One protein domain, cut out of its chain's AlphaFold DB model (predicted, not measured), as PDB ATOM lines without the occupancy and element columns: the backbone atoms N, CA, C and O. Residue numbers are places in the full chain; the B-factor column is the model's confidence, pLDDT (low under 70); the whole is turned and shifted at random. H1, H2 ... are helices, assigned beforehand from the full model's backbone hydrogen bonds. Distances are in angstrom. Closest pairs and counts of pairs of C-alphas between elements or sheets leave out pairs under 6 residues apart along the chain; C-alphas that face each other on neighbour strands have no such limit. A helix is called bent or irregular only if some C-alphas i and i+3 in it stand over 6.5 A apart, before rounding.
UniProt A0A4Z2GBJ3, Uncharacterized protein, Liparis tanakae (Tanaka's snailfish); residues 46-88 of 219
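This is residues 46 to 88 of the 219 residues of an uncharacterized protein of Liparis tanakae (Tanaka's snailfish) (UniProt A0A4Z2GBJ3). One long, bent helix, H1, makes the length of this model, and past its last residue the backbone folds back through a link to a short helix, H2, giving a hook with a long shaft. H2 comes back near the second arm of H1, H1b, with little contact, while the first arm, H1a, sticks out with residues 46 to 62 standing free. The printed part has 43 residues, with two named helices, H1 then H2, and no named strand; the class is all helix. The whole is only just extended, close to loose, with a radius of gyration of the C-alphas of 14.0 A and spans of 45 by 17 by 12 A.

H1, residues 46 to 75, was assigned as one helix by its hydrogen bonds, but it is bent: C-alphas 64 and 67 are 6.7 A apart. Its arms, H1a, residues 46 to 64, and H1b, residues 67 to 75, stand at a shallow tilt of 34.6 degrees, only just short of steep. H2, residues 82 to 88, is close to H1b but not clearly touching; their closest C-alphas, those of Leu 70 and Leu 84, are 8.0 A apart. H1b and H2 run opposite ways at a steep tilt of 42 degrees. H1a and H2 are apart. In H1a and H1b every O i to N i+4 pair is within hydrogen-bond range; in H2 1 of 3 is, beside 2 of 4 O i to N i+3 pairs.

H1a begins at C-alpha 46, at (165.058, 152.114, 212.504), and measures 26.6 A from first to last C-alpha. H1b measures 12.1 A and ends at C-alpha 75, at (145.860, 171.142, 245.957). H2 measures 10.2 A and ends at C-alpha 88, at (139.777, 164.643, 230.114). H2 is neither bent nor irregular, but only just: C-alphas 84 and 87 are 6.1 A apart.

The two C-alphas farthest apart, those of Ala 46 and Gly 77, are 45.3 A apart. The printed part has no cut, and the link from H1 to H2, 6 residues, is short. The mean pLDDT of the printed part is 72.6, with residues 46 to 51, 53, 57 and 81 to 88 under 70.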
ATOM      1  N   ALA A  46     164.953 152.166 211.042       51.25
ATOM      2  CA  ALA A  46     165.058 152.114 212.504       51.25
ATOM      3  C   ALA A  46     164.785 153.489 213.147       51.25
ATOM      4  O   ALA A  46     164.220 153.587 214.235       51.25
ATOM      5  N   VAL A  47     165.104 154.577 212.434       53.81
ATOM      6  CA  VAL A  47     164.858 155.955 212.892       53.81
ATOM      7  C   VAL A  47     163.363 156.294 212.903       53.81
ATOM      8  O   VAL A  47     162.906 157.005 213.802       53.81
ATOM      9  N   SER A  48     162.581 155.805 211.934       55.03
ATOM     10  CA  SER A  48     161.129 156.035 211.924       55.03
ATOM     11  C   SER A  48     160.410 155.273 213.037       55.03
ATOM     12  O   SER A  48     159.517 155.831 213.675       55.03
ATOM     13  N   GLU A  49     160.839 154.044 213.320       63.34
ATOM     14  CA  GLU A  49     160.283 153.221 214.397       63.34
ATOM     15  C   GLU A  49     160.688 153.755 215.775       63.34
ATOM     16  O   GLU A  49     159.829 153.944 216.638       63.34
ATOM     17  N   GLY A  50     161.958 154.134 215.954       68.06
ATOM     18  CA  GLY A  50     162.448 154.754 217.188       68.06
ATOM     19  C   GLY A  50     161.710 156.050 217.537       68.06
ATOM     20  O   GLY A  50     161.303 156.243 218.683       68.06
ATOM     21  N   ARG A  51     161.436 156.913 216.547       69.00
ATOM     22  CA  ARG A  51     160.648 158.141 216.767       69.00
ATOM     23  C   ARG A  51     159.196 157.854 217.136       69.00
ATOM     24  O   ARG A  51     158.651 158.553 217.987       69.00
ATOM     25  N   ALA A  52     158.569 156.854 216.518       70.19
ATOM     26  CA  ALA A  52     157.200 156.468 216.852       70.19
ATOM     27  C   ALA A  52     157.109 155.935 218.293       70.19
ATOM     28  O   ALA A  52     156.228 156.347 219.048       70.19
ATOM     29  N   VAL A  53     158.063 155.093 218.704       69.62
ATOM     30  CA  VAL A  53     158.159 154.572 220.077       69.62
ATOM     31  C   VAL A  53     158.420 155.697 221.076       69.62
ATOM     32  O   VAL A  53     157.753 155.775 222.107       69.62
ATOM     33  N   GLN A  54     159.328 156.618 220.760       76.38
ATOM     34  CA  GLN A  54     159.610 157.778 221.601       76.38
ATOM     35  C   GLN A  54     158.378 158.675 221.767       76.38
ATOM     36  O   GLN A  54     158.060 159.081 222.884       76.38
ATOM     37  N   GLN A  55     157.647 158.959 220.686       75.56
ATOM     38  CA  GLN A  55     156.405 159.733 220.751       75.56
ATOM     39  C   GLN A  55     155.332 159.019 221.574       75.56
ATOM     40  O   GLN A  55     154.670 159.658 222.394       75.56
ATOM     41  N   ALA A  56     155.182 157.705 221.402       71.50
ATOM     42  CA  ALA A  56     154.247 156.904 222.183       71.50
ATOM     43  C   ALA A  56     154.602 156.929 223.676       71.50
ATOM     44  O   ALA A  56     153.716 157.097 224.514       71.50
ATOM     45  N   LEU A  57     155.890 156.843 224.017       68.62
ATOM     46  CA  LEU A  57     156.342 156.905 225.401       68.62
ATOM     47  C   LEU A  57     156.143 158.300 226.003       68.62
ATOM     48  O   LEU A  57     155.638 158.417 227.116       68.62
ATOM     49  N   GLN A  58     156.460 159.364 225.262       75.06
ATOM     50  CA  GLN A  58     156.185 160.735 225.697       75.06
ATOM     51  C   GLN A  58     154.691 160.951 225.945       75.06
ATOM     52  O   GLN A  58     154.312 161.527 226.965       75.06
ATOM     53  N   GLN A  59     153.829 160.451 225.056       76.62
ATOM     54  CA  GLN A  59     152.384 160.498 225.263       76.62
ATOM     55  C   GLN A  59     151.957 159.676 226.481       76.62
ATOM     56  O   GLN A  59     151.165 160.171 227.275       76.62
ATOM     57  N   ALA A  60     152.492 158.471 226.675       71.44
ATOM     58  CA  ALA A  60     152.167 157.628 227.824       71.44
ATOM     59  C   ALA A  60     152.568 158.291 229.152       71.44
ATOM     60  O   ALA A  60     151.753 158.374 230.072       71.44
ATOM     61  N   VAL A  61     153.782 158.845 229.225       74.44
ATOM     62  CA  VAL A  61     154.269 159.586 230.395       74.44
ATOM     63  C   VAL A  61     153.399 160.813 230.645       74.44
ATOM     64  O   VAL A  61     152.998 161.051 231.784       74.44
ATOM     65  N   LEU A  62     153.037 161.568 229.604       79.25
ATOM     66  CA  LEU A  62     152.129 162.707 229.745       79.25
ATOM     67  C   LEU A  62     150.748 162.271 230.246       79.25
ATOM     68  O   LEU A  62     150.229 162.890 231.166       79.25
ATOM     69  N   GLN A  63     150.168 161.195 229.714       83.00
ATOM     70  CA  GLN A  63     148.863 160.688 230.156       83.00
ATOM     71  C   GLN A  63     148.891 160.212 231.613       83.00
ATOM     72  O   GLN A  63     147.953 160.474 232.362       83.00
ATOM     73  N   GLN A  64     149.980 159.570 232.042       83.56
ATOM     74  CA  GLN A  64     150.118 159.056 233.405       83.56
ATOM     75  C   GLN A  64     150.433 160.158 234.430       83.56
ATOM     76  O   GLN A  64     149.934 160.129 235.555       83.56
ATOM     77  N   THR A  65     151.238 161.152 234.050       79.81
ATOM     78  CA  THR A  65     151.633 162.260 234.940       79.81
ATOM     79  C   THR A  65     150.602 163.384 234.984       79.81
ATOM     80  O   THR A  65     150.512 164.094 235.986       79.81
ATOM     81  N   ARG A  66     149.768 163.526 233.949       82.50
ATOM     82  CA  ARG A  66     148.699 164.530 233.875       82.50
ATOM     83  C   ARG A  66     147.734 164.519 235.067       82.50
ATOM     84  O   ARG A  66     147.559 165.594 235.635       82.50
ATOM     85  N   PRO A  67     147.139 163.396 235.510       83.31
ATOM     86  CA  PRO A  67     146.247 163.403 236.672       83.31
ATOM     87  C   PRO A  67     146.978 163.796 237.965       83.31
ATOM     88  O   PRO A  67     146.408 164.491 238.802       83.31
ATOM     89  N   LEU A  68     148.256 163.426 238.112       82.62
ATOM     90  CA  LEU A  68     149.073 163.809 239.269       82.62
ATOM     91  C   LEU A  68     149.379 165.311 239.273       82.62
ATOM     92  O   LEU A  68     149.269 165.963 240.313       82.62
ATOM     93  N   LEU A  69     149.709 165.874 238.108       81.56
ATOM     94  CA  LEU A  69     149.913 167.310 237.930       81.56
ATOM     95  C   LEU A  69     148.616 168.087 238.169       81.56
ATOM     96  O   LEU A  69     148.625 169.059 238.920       81.56
ATOM     97  N   LEU A  70     147.495 167.633 237.604       83.25
ATOM     98  CA  LEU A  70     146.173 168.225 237.821       83.25
ATOM     99  C   LEU A  70     145.795 168.219 239.302       83.25
ATOM    100  O   LEU A  70     145.429 169.257 239.853       83.25
ATOM    101  N   HIS A  71     145.956 167.076 239.965       82.69
ATOM    102  CA  HIS A  71     145.699 166.945 241.391       82.69
ATOM    103  C   HIS A  71     146.585 167.890 242.212       82.69
ATOM    104  O   HIS A  71     146.097 168.567 243.118       82.69
ATOM    105  N   ARG A  72     147.874 168.012 241.872       75.75
ATOM    106  CA  ARG A  72     148.785 168.915 242.583       75.75
ATOM    107  C   ARG A  72     148.444 170.389 242.358       75.75
ATOM    108  O   ARG A  72     148.500 171.167 243.307       75.75
ATOM    109  N   LEU A  73     148.052 170.772 241.144       83.69
ATOM    110  CA  LEU A  73     147.597 172.132 240.837       83.69
ATOM    111  C   LEU A  73     146.326 172.486 241.621       83.69
ATOM    112  O   LEU A  73     146.250 173.573 242.197       83.69
ATOM    113  N   LEU A  74     145.377 171.548 241.722       83.25
ATOM    114  CA  LEU A  74     144.167 171.709 242.531       83.25
ATOM    115  C   LEU A  74     144.486 171.845 244.027       83.25
ATOM    116  O   LEU A  74     143.951 172.740 244.679       83.25
ATOM    117  N   GLN A  75     145.402 171.029 244.563       84.25
ATOM    118  CA  GLN A  75     145.860 171.142 245.957       84.25
ATOM    119  C   GLN A  75     146.497 172.500 246.268       84.25
ATOM    120  O   GLN A  75     146.363 173.011 247.377       84.25
ATOM    121  N   LEU A  76     147.185 173.095 245.293       81.56
ATOM    122  CA  LEU A  76     147.794 174.419 245.423       81.56
ATOM    123  C   LEU A  76     146.780 175.564 245.238       81.56
ATOM    124  O   LEU A  76     147.158 176.735 245.306       81.56
ATOM    125  N   GLY A  77     145.498 175.250 245.011       86.69
ATOM    126  CA  GLY A  77     144.443 176.233 244.767       86.69
ATOM    127  C   GLY A  77     144.636 177.007 243.461       86.69
ATOM    128  O   GLY A  77     144.129 178.123 243.323       86.69
ATOM    129  N   LEU A  78     145.405 176.451 242.521       79.69
ATOM    130  CA  LEU A  78     145.634 177.050 241.217       79.69
ATOM    131  C   LEU A  78     144.471 176.685 240.295       79.69
ATOM    132  O   LEU A  78     144.062 175.527 240.210       79.69
ATOM    133  N   LYS A  79     143.928 177.683 239.591       78.94
ATOM    134  CA  LYS A  79     142.916 177.434 238.564       78.94
ATOM    135  C   LYS A  79     143.559 176.640 237.433       78.94
ATOM    136  O   LYS A  79     144.451 177.142 236.752       78.94
ATOM    137  N   VAL A  80     143.088 175.413 237.242       74.06
ATOM    138  CA  VAL A  80     143.472 174.582 236.103       74.06
ATOM    139  C   VAL A  80     142.935 175.252 234.832       74.06
ATOM    140  O   VAL A  80     141.735 175.530 234.760       74.06
ATOM    141  N   PRO A  81     143.785 175.558 233.840       68.69
ATOM    142  CA  PRO A  81     143.317 176.134 232.589       68.69
ATOM    143  C   PRO A  81     142.450 175.116 231.831       68.69
ATOM    144  O   PRO A  81     142.779 173.933 231.759       68.69
ATOM    145  N   VAL A  82     141.344 175.588 231.245       63.81
ATOM    146  CA  VAL A  82     140.297 174.772 230.595       63.81
ATOM    147  C   VAL A  82     140.856 173.803 229.545       63.81
ATOM    148  O   VAL A  82     140.302 172.722 229.367       63.81
ATOM    149  N   GLN A  83     141.983 174.112 228.895       67.06
ATOM    150  CA  GLN A  83     142.614 173.202 227.930       67.06
ATOM    151  C   GLN A  83     143.107 171.892 228.569       67.06
ATOM    152  O   GLN A  83     143.016 170.833 227.951       67.06
ATOM    153  N   LEU A  84     143.578 171.944 229.818       62.12
ATOM    154  CA  LEU A  84     143.989 170.763 230.581       62.12
ATOM    155  C   LEU A  84     142.793 169.965 231.123       62.12
ATOM    156  O   LEU A  84     142.986 168.821 231.521       62.12
ATOM    157  N   GLN A  85     141.583 170.524 231.099       59.34
ATOM    158  CA  GLN A  85     140.329 169.859 231.481       59.34
ATOM    159  C   GLN A  85     139.577 169.296 230.263       59.34
ATOM    160  O   GLN A  85     139.033 168.195 230.315       59.34
ATOM    161  N   ALA A  86     139.601 170.000 229.129       55.12
ATOM    162  CA  ALA A  86     138.910 169.593 227.904       55.12
ATOM    163  C   ALA A  86     139.393 168.229 227.376       55.12
ATOM    164  O   ALA A  86     138.595 167.418 226.912       55.12
ATOM    165  N   ALA A  87     140.685 167.926 227.518       54.91
ATOM    166  CA  ALA A  87     141.224 166.634 227.105       54.91
ATOM    167  C   ALA A  87     140.979 165.491 228.121       54.91
ATOM    168  O   ALA A  87     141.441 164.384 227.879       54.91
ATOM    169  N   GLU A  88     140.346 165.733 229.282       52.09
ATOM    170  CA  GLU A  88     139.777 164.643 230.114       52.09
ATOM    171  C   GLU A  88     138.379 164.260 229.606       52.09
ATOM    172  O   GLU A  88     138.029 163.083 229.562       52.09
TER     173      GLU A  88